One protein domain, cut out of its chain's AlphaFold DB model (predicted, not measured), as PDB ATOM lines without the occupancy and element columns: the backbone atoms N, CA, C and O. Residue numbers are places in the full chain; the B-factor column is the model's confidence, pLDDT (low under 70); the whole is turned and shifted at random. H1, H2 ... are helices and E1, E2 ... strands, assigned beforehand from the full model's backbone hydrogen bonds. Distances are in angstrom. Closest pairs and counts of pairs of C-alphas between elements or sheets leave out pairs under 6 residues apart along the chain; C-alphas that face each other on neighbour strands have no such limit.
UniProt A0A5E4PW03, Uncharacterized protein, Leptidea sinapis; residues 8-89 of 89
ATOM      1  N   PRO A   8       2.056 -16.446  64.458       97.00
ATOM      2  CA  PRO A   8       3.401 -16.849  64.875       97.00
ATOM      3  C   PRO A   8       3.547 -18.360  65.076       97.00
ATOM      4  O   PRO A   8       4.601 -18.924  64.787       97.00
ATOM      5  N   THR A   9       2.495 -19.025  65.561       96.06
ATOM      6  CA  THR A   9       2.472 -20.482  65.726       96.06
ATOM      7  C   THR A   9       2.515 -21.159  64.362       96.06
ATOM      8  O   THR A   9       3.369 -22.016  64.141       96.06
ATOM      9  N   VAL A  10       1.679 -20.710  63.418       95.69
ATOM     10  CA  VAL A  10       1.661 -21.235  62.043       95.69
ATOM     11  C   VAL A  10       3.024 -21.067  61.375       95.69
ATOM     12  O   VAL A  10       3.547 -22.030  60.819       95.69
ATOM     13  N   SER A  11       3.652 -19.892  61.476       96.62
ATOM     14  CA  SER A  11       4.980 -19.658  60.898       96.62
ATOM     15  C   SER A  11       6.061 -20.557  61.493       96.62
ATOM     16  O   SER A  11       6.905 -21.058  60.749       96.62
ATOM     17  N   LYS A  12       6.042 -20.795  62.810       97.56
ATOM     18  CA  LYS A  12       6.991 -21.712  63.459       97.56
ATOM     19  C   LYS A  12       6.788 -23.150  62.986       97.56
ATOM     20  O   LYS A  12       7.762 -23.794  62.608       97.56
ATOM     21  N   CYS A  13       5.545 -23.633  62.976       97.12
ATOM     22  CA  CYS A  13       5.225 -24.984  62.524       97.12
ATOM     23  C   CYS A  13       5.588 -25.187  61.050       97.12
ATOM     24  O   CYS A  13       6.255 -26.165  60.726       97.12
ATOM     25  N   LEU A  14       5.220 -24.243  60.177       96.94
ATOM     26  CA  LEU A  14       5.559 -24.296  58.756       96.94
ATOM     27  C   LEU A  14       7.072 -24.394  58.565       96.94
ATOM     28  O   LEU A  14       7.538 -25.296  57.879       96.94
ATOM     29  N   LYS A  15       7.839 -23.526  59.234       97.94
ATOM     30  CA  LYS A  15       9.301 -23.550  59.164       97.94
ATOM     31  C   LYS A  15       9.868 -24.909  59.586       97.94
ATOM     32  O   LYS A  15      10.633 -25.497  58.830       97.94
ATOM     33  N   GLN A  16       9.458 -25.425  60.745       98.06
ATOM     34  CA  GLN A  16       9.963 -26.701  61.263       98.06
ATOM     35  C   GLN A  16       9.638 -27.874  60.334       98.06
ATOM     36  O   GLN A  16      10.505 -28.702  60.059       98.06
ATOM     37  N   VAL A  17       8.407 -27.941  59.820       97.69
ATOM     38  CA  VAL A  17       7.989 -29.008  58.901       97.69
ATOM     39  C   VAL A  17       8.750 -28.910  57.582       97.69
ATOM     40  O   VAL A  17       9.270 -29.915  57.103       97.69
ATOM     41  N   THR A  18       8.871 -27.711  57.007       97.12
ATOM     42  CA  THR A  18       9.625 -27.507  55.766       97.12
ATOM     43  C   THR A  18      11.102 -27.863  55.943       97.12
ATOM     44  O   THR A  18      11.665 -28.527  55.077       97.12
ATOM     45  N   GLU A  19      11.737 -27.492  57.056       98.06
ATOM     46  CA  GLU A  19      13.126 -27.869  57.358       98.06
ATOM     47  C   GLU A  19      13.286 -29.387  57.517       98.06
ATOM     48  O   GLU A  19      14.213 -29.972  56.957       98.06
ATOM     49  N   ALA A  20      12.357 -30.046  58.214       97.44
ATOM     50  CA  ALA A  20      12.374 -31.495  58.387       97.44
ATOM     51  C   ALA A  20      12.216 -32.239  57.050       97.44
ATOM     52  O   ALA A  20      12.983 -33.162  56.768       97.44
ATOM     53  N   LEU A  21      11.273 -31.817  56.200       96.81
ATOM     54  CA  LEU A  21      11.060 -32.410  54.874       96.81
ATOM     55  C   LEU A  21      12.265 -32.211  53.947       96.81
ATOM     56  O   LEU A  21      12.592 -33.108  53.172       96.81
ATOM     57  N   ASN A  22      12.954 -31.074  54.062       96.69
ATOM     58  CA  ASN A  22      14.169 -30.776  53.299       96.69
ATOM     59  C   ASN A  22      15.450 -31.351  53.925       96.69
ATOM     60  O   ASN A  22      16.547 -31.151  53.397       96.69
ATOM     61  N   SER A  23      15.350 -32.075  55.041       97.62
ATOM     62  CA  SER A  23      16.510 -32.735  55.629       97.62
ATOM     63  C   SER A  23      17.069 -33.805  54.684       97.62
ATOM     64  O   SER A  23      16.338 -34.511  53.985       97.62
ATOM     65  N   SER A  24      18.397 -33.963  54.675       96.75
ATOM     66  CA  SER A  24      19.061 -34.932  53.789       96.75
ATOM     67  C   SER A  24      18.600 -36.370  54.027       96.75
ATOM     68  O   SER A  24      18.579 -37.157  53.084       96.75
ATOM     69  N   SER A  25      18.236 -36.726  55.261       96.50
ATOM     70  CA  SER A  25      17.717 -38.055  55.595       96.50
ATOM     71  C   SER A  25      16.372 -38.314  54.916       96.50
ATOM     72  O   SER A  25      16.218 -39.349  54.270       96.50
ATOM     73  N   ILE A  26      15.428 -37.370  54.985       96.94
ATOM     74  CA  ILE A  26      14.120 -37.488  54.329       96.94
ATOM     75  C   ILE A  26      14.274 -37.443  52.807       96.94
ATOM     76  O   ILE A  26      13.852 -38.379  52.125       96.94
ATOM     77  N   LEU A  27      14.947 -36.423  52.264       96.00
ATOM     78  CA  LEU A  27      15.100 -36.267  50.815       96.00
ATOM     79  C   LEU A  27      15.751 -37.493  50.171       96.00
ATOM     80  O   LEU A  27      15.229 -38.025  49.196       96.00
ATOM     81  N   ARG A  28      16.853 -38.003  50.740       94.94
ATOM     82  CA  ARG A  28      17.532 -39.191  50.199       94.94
ATOM     83  C   ARG A  28      16.728 -40.467  50.381       94.94
ATOM     84  O   ARG A  28      17.024 -41.433  49.686       94.94
ATOM     85  N   THR A  29      15.768 -40.513  51.301       96.19
ATOM     86  CA  THR A  29      14.908 -41.687  51.488       96.19
ATOM     87  C   THR A  29      13.853 -41.756  50.390       96.19
ATOM     88  O   THR A  29      13.703 -42.808  49.772       96.19
ATOM     89  N   TYR A  30      13.186 -40.639  50.094       95.06
ATOM     90  CA  TYR A  30      12.013 -40.628  49.215       95.06
ATOM     91  C   TYR A  30      12.299 -40.193  47.775       95.06
ATOM     92  O   TYR A  30      11.609 -40.638  46.862       95.06
ATOM     93  N   ILE A  31      13.321 -39.368  47.538       93.44
ATOM     94  CA  ILE A  31      13.673 -38.894  46.197       93.44
ATOM     95  C   ILE A  31      14.833 -39.738  45.663       93.44
ATOM     96  O   ILE A  31      15.985 -39.590  46.075       93.44
ATOM     97  N   LYS A  32      14.522 -40.645  44.733       91.62
ATOM     98  CA  LYS A  32      15.493 -41.535  44.085       91.62
ATOM     99  C   LYS A  32      15.535 -41.266  42.587       91.62
ATOM    100  O   LYS A  32      14.535 -41.419  41.894       91.62
ATOM    101  N   PHE A  33      16.713 -40.908  42.092       92.38
ATOM    102  CA  PHE A  33      16.977 -40.780  40.661       92.38
ATOM    103  C   PHE A  33      17.740 -42.006  40.149       92.38
ATOM    104  O   PHE A  33      18.496 -42.594  40.927       92.38
ATOM    105  N   PRO A  34      17.608 -42.375  38.862       93.88
ATOM    106  CA  PRO A  34      18.372 -43.474  38.282       93.88
ATOM    107  C   PRO A  34      19.875 -43.157  38.269       93.88
ATOM    108  O   PRO A  34      20.321 -42.193  37.638       93.88
ATOM    109  N   GLN A  35      20.669 -43.973  38.958       94.00
ATOM    110  CA  GLN A  35      22.082 -43.688  39.232       94.00
ATOM    111  C   GLN A  35      23.005 -44.238  38.142       94.00
ATOM    112  O   GLN A  35      23.971 -43.590  37.730       94.00
ATOM    113  N   ASN A  36      22.685 -45.411  37.601       96.88
ATOM    114  CA  ASN A  36      23.527 -46.105  36.628       96.88
ATOM    115  C   ASN A  36      22.903 -46.138  35.222       96.88
ATOM    116  O   ASN A  36      21.779 -45.692  34.979       96.88
ATOM    117  N   ARG A  37      23.694 -46.595  34.244       96.38
ATOM    118  CA  ARG A  37      23.288 -46.623  32.832       96.38
ATOM    119  C   ARG A  37      22.154 -47.618  32.599       96.38
ATOM    120  O   ARG A  37      21.293 -47.347  31.772       96.38
ATOM    121  N   GLN A  38      22.160 -48.727  33.327       97.12
ATOM    122  CA  GLN A  38      21.186 -49.803  33.227       97.12
ATOM    123  C   GLN A  38      19.796 -49.302  33.634       97.12
ATOM    124  O   GLN A  38      18.869 -49.393  32.838       97.12
ATOM    125  N   GLU A  39      19.674 -48.657  34.796       96.38
ATOM    126  CA  GLU A  39      18.428 -48.034  35.264       96.38
ATOM    127  C   GLU A  39      17.916 -46.971  34.285       96.38
ATOM    128  O   GLU A  39      16.732 -46.935  33.954       96.38
ATOM    129  N   ARG A  40      18.809 -46.115  33.768       96.12
ATOM    130  CA  ARG A  40      18.424 -45.089  32.785       96.12
ATOM    131  C   ARG A  40      17.939 -45.689  31.466       96.12
ATOM    132  O   ARG A  40      17.012 -45.141  30.875       96.12
ATOM    133  N   ASN A  41      18.573 -46.760  30.992       96.50
ATOM    134  CA  ASN A  41      18.158 -47.458  29.777       96.50
ATOM    135  C   ASN A  41      16.798 -48.126  29.976       96.50
ATOM    136  O   ASN A  41      15.919 -47.930  29.147       96.50
ATOM    137  N   PHE A  42      16.605 -48.798  31.112       96.44
ATOM    138  CA  PHE A  42      15.334 -49.417  31.466       96.44
ATOM    139  C   PHE A  42      14.182 -48.404  31.452       96.44
ATOM    140  O   PHE A  42      13.179 -48.623  30.779       96.44
ATOM    141  N   ILE A  43      14.344 -47.251  32.119       96.06
ATOM    142  CA  ILE A  43      13.318 -46.196  32.122       96.06
ATOM    143  C   ILE A  43      13.053 -45.694  30.698       96.06
ATOM    144  O   ILE A  43      11.899 -45.578  30.294       96.06
ATOM    145  N   LYS A  44      14.112 -45.430  29.924       96.62
ATOM    146  CA  LYS A  44      14.000 -44.967  28.535       96.62
ATOM    147  C   LYS A  44      13.207 -45.941  27.666       96.62
ATOM    148  O   LYS A  44      12.354 -45.501  26.899       96.62
ATOM    149  N   GLU A  45      13.511 -47.228  27.761       97.50
ATOM    150  CA  GLU A  45      12.847 -48.285  26.998       97.50
ATOM    151  C   GLU A  45      11.389 -48.426  27.438       97.50
ATOM    152  O   GLU A  45      10.499 -48.326  26.599       97.50
ATOM    153  N   SER A  46      11.121 -48.480  28.747       96.12
ATOM    154  CA  SER A  46       9.754 -48.563  29.286       96.12
ATOM    155  C   SER A  46       8.868 -47.380  28.870       96.12
ATOM    156  O   SER A  46       7.690 -47.557  28.560       96.12
ATOM    157  N   PHE A  47       9.408 -46.156  28.848       96.88
ATOM    158  CA  PHE A  47       8.665 -44.982  28.379       96.88
ATOM    159  C   PHE A  47       8.383 -45.033  26.877       96.88
ATOM    160  O   PHE A  47       7.287 -44.664  26.452       96.88
ATOM    161  N   TYR A  48       9.353 -45.485  26.083       97.62
ATOM    162  CA  TYR A  48       9.178 -45.631  24.645       97.62
ATOM    163  C   TYR A  48       8.144 -46.712  24.313       97.62
ATOM    164  O   TYR A  48       7.246 -46.463  23.516       97.62
ATOM    165  N   GLU A  49       8.208 -47.869  24.967       97.69
ATOM    166  CA  GLU A  49       7.244 -48.957  24.773       97.69
ATOM    167  C   GLU A  49       5.821 -48.542  25.153       97.69
ATOM    168  O   GLU A  49       4.868 -48.865  24.449       97.69
ATOM    169  N   LYS A  50       5.670 -47.795  26.252       96.94
ATOM    170  CA  LYS A  50       4.350 -47.413  26.758       96.94
ATOM    171  C   LYS A  50       3.735 -46.210  26.041       96.94
ATOM    172  O   LYS A  50       2.516 -46.155  25.900       96.94
ATOM    173  N   TYR A  51       4.545 -45.231  25.642       96.38
ATOM    174  CA  TYR A  51       4.052 -43.934  25.158       96.38
ATOM    175  C   TYR A  51       4.626 -43.502  23.801       96.38
ATOM    176  O   TYR A  51       4.223 -42.467  23.282       96.38
ATOM    177  N   GLY A  52       5.580 -44.241  23.229       95.88
ATOM    178  CA  GLY A  52       6.224 -43.907  21.954       95.88
ATOM    179  C   GLY A  52       7.242 -42.763  22.024       95.88
ATOM    180  O   GLY A  52       7.789 -42.373  20.994       95.88
ATOM    181  N   PHE A  53       7.527 -42.218  23.213       93.25
ATOM    182  CA  PHE A  53       8.457 -41.097  23.376       93.25
ATOM    183  C   PHE A  53       9.894 -41.585  23.612       93.25
ATOM    184  O   PHE A  53      10.182 -42.176  24.658       93.25
ATOM    185  N   PRO A  54      10.833 -41.339  22.680       94.12
ATOM    186  CA  PRO A  54      12.205 -41.795  22.834       94.12
ATOM    187  C   PRO A  54      12.983 -40.915  23.820       94.12
ATOM    188  O   PRO A  54      12.846 -39.697  23.851       94.12
ATOM    189  N   GLY A  55      13.879 -41.532  24.593       93.62
ATOM    190  CA  GLY A  55      14.879 -40.804  25.387       93.62
ATOM    191  C   GLY A  55      14.407 -40.273  26.744       93.62
ATOM    192  O   GLY A  55      15.219 -39.681  27.456       93.62
ATOM    193  N   ILE A  56      13.152 -40.511  27.134       95.06
ATOM    194  CA  ILE A  56      12.596 -40.045  28.412       95.06
ATOM    195  C   ILE A  56      13.245 -40.779  29.591       95.06
ATOM    196  O   ILE A  56      13.315 -42.001  29.616       95.06
ATOM    197  N   ARG A  57      13.726 -40.028  30.588       91.88
ATOM    198  CA  ARG A  57      14.360 -40.575  31.810       91.88
ATOM    199  C   ARG A  57      13.513 -40.410  33.072       91.88
ATOM    200  O   ARG A  57      13.955 -40.782  34.155       91.88
ATOM    201  N   GLY A  58      12.325 -39.839  32.931       91.06
ATOM    202  CA  GLY A  58      11.402 -39.523  34.009       91.06
ATOM    203  C   GLY A  58      10.476 -38.381  33.606       91.06
ATOM    204  O   GLY A  58      10.662 -37.760  32.557       91.06
ATOM    205  N   CYS A  59       9.489 -38.105  34.448       90.19
ATOM    206  CA  CYS A  59       8.560 -36.995  34.282       90.19
ATOM    207  C   CYS A  59       8.448 -36.246  35.606       90.19
ATOM    208  O   CYS A  59       8.442 -36.873  36.666       90.19
ATOM    209  N   ILE A  60       8.354 -34.923  35.533       89.69
ATOM    210  CA  ILE A  60       8.065 -34.059  36.675       89.69
ATOM    211  C   ILE A  60       6.736 -33.389  36.360       89.69
ATOM    212  O   ILE A  60       6.597 -32.777  35.300       89.69
ATOM    213  N   ASP A  61       5.762 -33.553  37.248       88.88
ATOM    214  CA  ASP A  61       4.498 -32.834  37.148       88.88
ATOM    215  C   ASP A  61       4.612 -31.490  37.870       88.88
ATOM    216  O   ASP A  61       5.274 -31.374  38.902       88.88
ATOM    217  N   CYS A  62       3.972 -30.471  37.311       86.88
ATOM    218  CA  CYS A  62       3.984 -29.127  37.866       86.88
ATOM    219  C   CYS A  62       2.821 -28.921  38.840       86.88
ATOM    220  O   CYS A  62       1.723 -29.445  38.653       86.88
ATOM    221  N   THR A  63       3.035 -28.103  39.869       90.69
ATOM    222  CA  THR A  63       1.976 -27.712  40.805       90.69
ATOM    223  C   THR A  63       1.615 -26.248  40.601       90.69
ATOM    224  O   THR A  63       2.471 -25.372  40.607       90.69
ATOM    225  N   HIS A  64       0.323 -25.968  40.449       93.31
ATOM    226  CA  HIS A  64      -0.188 -24.603  40.361       93.31
ATOM    227  C   HIS A  64      -0.600 -24.099  41.747       93.31
ATOM    228  O   HIS A  64      -1.607 -24.549  42.295       93.31
ATOM    229  N   ILE A  65       0.157 -23.145  42.292       93.94
ATOM    230  CA  ILE A  65      -0.138 -22.495  43.575       93.94
ATOM    231  C   ILE A  65      -1.023 -21.283  43.303       93.94
ATOM    232  O   ILE A  65      -0.603 -20.360  42.606       93.94
ATOM    233  N   ALA A  66      -2.253 -21.295  43.817       96.12
ATOM    234  CA  ALA A  66      -3.194 -20.195  43.631       96.12
ATOM    235  C   ALA A  66      -2.657 -18.894  44.242       96.12
ATOM    236  O   ALA A  66      -2.133 -18.893  45.356       96.12
ATOM    237  N   ILE A  67      -2.821 -17.792  43.515       96.25
ATOM    238  CA  ILE A  67      -2.445 -16.452  43.962       96.25
ATOM    239  C   ILE A  67      -3.610 -15.484  43.792       96.25
ATOM    240  O   ILE A  67      -4.547 -15.727  43.031       96.25
ATOM    241  N   VAL A  68      -3.531 -14.355  44.494       96.19
ATOM    242  CA  VAL A  68      -4.393 -13.207  44.205       96.19
ATOM    243  C   VAL A  68      -4.074 -12.706  42.799       96.19
ATOM    244  O   VAL A  68      -2.911 -12.701  42.395       96.19
ATOM    245  N   ARG A  69      -5.110 -12.285  42.064       95.69
ATOM    246  CA  ARG A  69      -4.985 -11.721  40.718       95.69
ATOM    247  C   ARG A  69      -3.896 -10.633  40.693       95.69
ATOM    248  O   ARG A  69      -4.069  -9.611  41.365       95.69
ATOM    249  N   PRO A  70      -2.799 -10.832  39.944       94.69
ATOM    250  CA  PRO A  70      -1.755  -9.825  39.837       94.69
ATOM    251  C   PRO A  70      -2.240  -8.625  39.017       94.69
ATOM    252  O   PRO A  70      -3.097  -8.764  38.146       94.69
ATOM    253  N   GLN A  71      -1.699  -7.440  39.310       96.31
ATOM    254  CA  GLN A  71      -2.009  -6.211  38.567       96.31
ATOM    255  C   GLN A  71      -1.163  -6.071  37.294       96.31
ATOM    256  O   GLN A  71      -1.628  -5.510  36.306       96.31
ATOM    257  N   GLU A  72       0.061  -6.599  37.308       96.12
ATOM    258  CA  GLU A  72       1.000  -6.544  36.189       96.12
ATOM    259  C   GLU A  72       1.106  -7.905  35.499       96.12
ATOM    260  O   GLU A  72       1.277  -8.926  36.167       96.12
ATOM    261  N   ASN A  73       1.071  -7.910  34.161       94.12
ATOM    262  CA  ASN A  73       1.180  -9.117  33.328       94.12
ATOM    263  C   ASN A  73       0.245 -10.252  33.793       94.12
ATOM    264  O   ASN A  73       0.651 -11.412  33.916       94.12
ATOM    265  N   GLU A  74      -0.996  -9.897  34.127       94.75
ATOM    266  CA  GLU A  74      -1.998 -10.787  34.714       94.75
ATOM    267  C   GLU A  74      -2.226 -12.062  33.894       94.75
ATOM    268  O   GLU A  74      -2.361 -13.158  34.453       94.75
ATOM    269  N   GLU A  75      -2.153 -11.929  32.574       94.25
ATOM    270  CA  GLU A  75      -2.326 -12.999  31.607       94.25
ATOM    271  C   GLU A  75      -1.296 -14.125  31.773       94.25
ATOM    272  O   GLU A  75      -1.580 -15.273  31.438       94.25
ATOM    273  N   ARG A  76      -0.118 -13.833  32.345       94.69
ATOM    274  CA  ARG A  76       0.936 -14.834  32.596       94.69
ATOM    275  C   ARG A  76       0.597 -15.790  33.729       94.69
ATOM    276  O   ARG A  76       1.185 -16.866  33.815       94.69
ATOM    277  N   PHE A  77      -0.316 -15.391  34.606       95.25
ATOM    278  CA  PHE A  77      -0.690 -16.164  35.782       95.25
ATOM    279  C   PHE A  77      -2.050 -16.837  35.614       95.25
ATOM    280  O   PHE A  77      -2.392 -17.707  36.412       95.25
ATOM    281  N   PHE A  78      -2.832 -16.484  34.592       95.69
ATOM    282  CA  PHE A  78      -4.112 -17.130  34.329       95.69
ATOM    283  C   PHE A  78      -3.909 -18.529  33.728       95.69
ATOM    284  O   PHE A  78      -3.269 -18.701  32.693       95.69
ATOM    285  N   ASN A  79      -4.446 -19.555  34.387       94.00
ATOM    286  CA  ASN A  79      -4.228 -20.952  34.009       94.00
ATOM    287  C   ASN A  79      -5.457 -21.596  33.332       94.00
ATOM    288  O   ASN A  79      -6.572 -21.077  33.368       94.00
ATOM    289  N   ARG A  80      -5.279 -22.808  32.779       94.25
ATOM    290  CA  ARG A  80      -6.342 -23.601  32.114       94.25
ATOM    291  C   ARG A  80      -7.558 -23.909  33.008       94.25
ATOM    292  O   ARG A  80      -8.638 -24.201  32.502       94.25
ATOM    293  N   LYS A  81      -7.394 -23.890  34.332       92.25
ATOM    294  CA  LYS A  81      -8.465 -24.101  35.320       92.25
ATOM    295  C   LYS A  81      -9.201 -22.797  35.676       92.25
ATOM    296  O   LYS A  81     -10.001 -22.810  36.603       92.25
ATOM    297  N   HIS A  82      -8.977 -21.717  34.927       94.75
ATOM    298  CA  HIS A  82      -9.672 -20.436  35.047       94.75
ATOM    299  C   HIS A  82      -9.424 -19.698  36.375       94.75
ATOM    300  O   HIS A  82     -10.323 -19.055  36.913       94.75
ATOM    301  N   PHE A  83      -8.198 -19.769  36.906       95.88
ATOM    302  CA  PHE A  83      -7.762 -18.958  38.050       95.88
ATOM    303  C   PHE A  83      -6.299 -18.520  37.915       95.88
ATOM    304  O   PHE A  83      -5.569 -19.044  37.070       95.88
ATOM    305  N   HIS A  84      -5.858 -17.578  38.756       97.06
ATOM    306  CA  HIS A  84      -4.474 -17.098  38.778       97.06
ATOM    307  C   HIS A  84      -3.592 -17.976  39.658       97.06
ATOM    308  O   HIS A  84      -3.892 -18.208  40.830       97.06
ATOM    309  N   SER A  85      -2.491 -18.472  39.107       96.62
ATOM    310  CA  SER A  85      -1.529 -19.275  39.849       96.62
ATOM    311  C   SER A  85      -0.111 -19.120  39.334       96.62
ATOM    312  O   SER A  85       0.132 -18.769  38.182       96.62
ATOM    313  N   ILE A  86       0.833 -19.446  40.209       94.31
ATOM    314  CA  ILE A  86       2.227 -19.645  39.840       94.31
ATOM    315  C   ILE A  86       2.412 -21.130  39.553       94.31
ATOM    316  O   ILE A  86       2.004 -21.978  40.351       94.31
ATOM    317  N   ASN A  87       3.005 -21.442  38.404       90.06
ATOM    318  CA  ASN A  87       3.474 -22.788  38.112       90.06
ATOM    319  C   ASN A  87       4.795 -23.012  38.862       90.06
ATOM    320  O   ASN A  87       5.754 -22.273  38.646       90.06
ATOM    321  N   TYR A  88       4.815 -23.988  39.765       82.00
ATOM    322  CA  TYR A  88       6.008 -24.414  40.486       82.00
ATOM    323  C   TYR A  88       6.414 -25.808  39.991       82.00
ATOM    324  O   TYR A  88       5.601 -26.741  40.028       82.00
ATOM    325  N   MET A  89       7.660 -25.924  39.533       68.19
ATOM    326  CA  MET A  89       8.352 -27.161  39.157       68.19
ATOM    327  C   MET A  89       9.689 -27.214  39.894       68.19
ATOM    328  O   MET A  89      10.342 -26.151  39.982       68.19
TER     329      MET A  89
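AT A GLANCE: This is residues 8 to 89 of the 89 residues of an uncharacterized protein of Leptidea sinapis (UniProt A0A5E4PW03). A small two-stranded hairpin, E1 and E2, ends one arm of an open, C-shaped frame with an empty middle; the other arm is H1 and H2, which stick out with residues 8 to 32. H3 stands at the closed side of the C, and residues 52 to 62 lead from it back to the hairpin, whose strands are joined by a wide loop, residues 67 to 84. The printed part has 82 residues, with three named helices and two named strands in the order H1, H2, H3, E1, E2; the sheet E1 - E2 is antiparallel and the class is mostly helix. The whole is extended, with a radius of gyration of the C-alphas of 18.8 A, and flat, spanning 48 by 36 by 17 A.

IN THESE COORDINATES: Strand E1 is residues 63 to 66, 9.6 A long, and E2 is residues 85 to 88, 9.1 A, ending at C-alpha 88 at (6.008, -24.414, 40.486). H3, residues 37 to 51, measures 20.9 A and starts at C-alpha 37 at (23.288, -46.623, 32.832). H2 is residues 24 to 30, 10.2 A. H1, residues 8 to 21, measures 20.0 A from C-alpha 8 at (3.401, -16.849, 64.875).

HOW THE PARTS SIT: E1 and E2 form an antiparallel hairpin at 151 degrees, with N 63 and O 88 2.9 A apart and N 88 and O 63 2.8 A apart, within hydrogen-bond range. H3 and E2 are apart, and so are H2 and H3. H1 is apart from H3, E1 and E2. H1 and H2 are close but not clearly touching; their closest C-alphas, of Leu 21 and Leu 27, are 6.9 A apart. Their lines are only just about perpendicular, at 70.3 degrees. In H1, H2 and H3 every O i to N i+4 pair is within hydrogen-bond range.

THE WHOLE: The two C-alphas farthest apart, of Pro 8 and Glu 49, are 51.5 A from each other. The printed part has no cut. The links H3 to E1 and E1 to E2 are long. The mean pLDDT of the printed part is 94.7, and residue 89, the chain's last, is under 70.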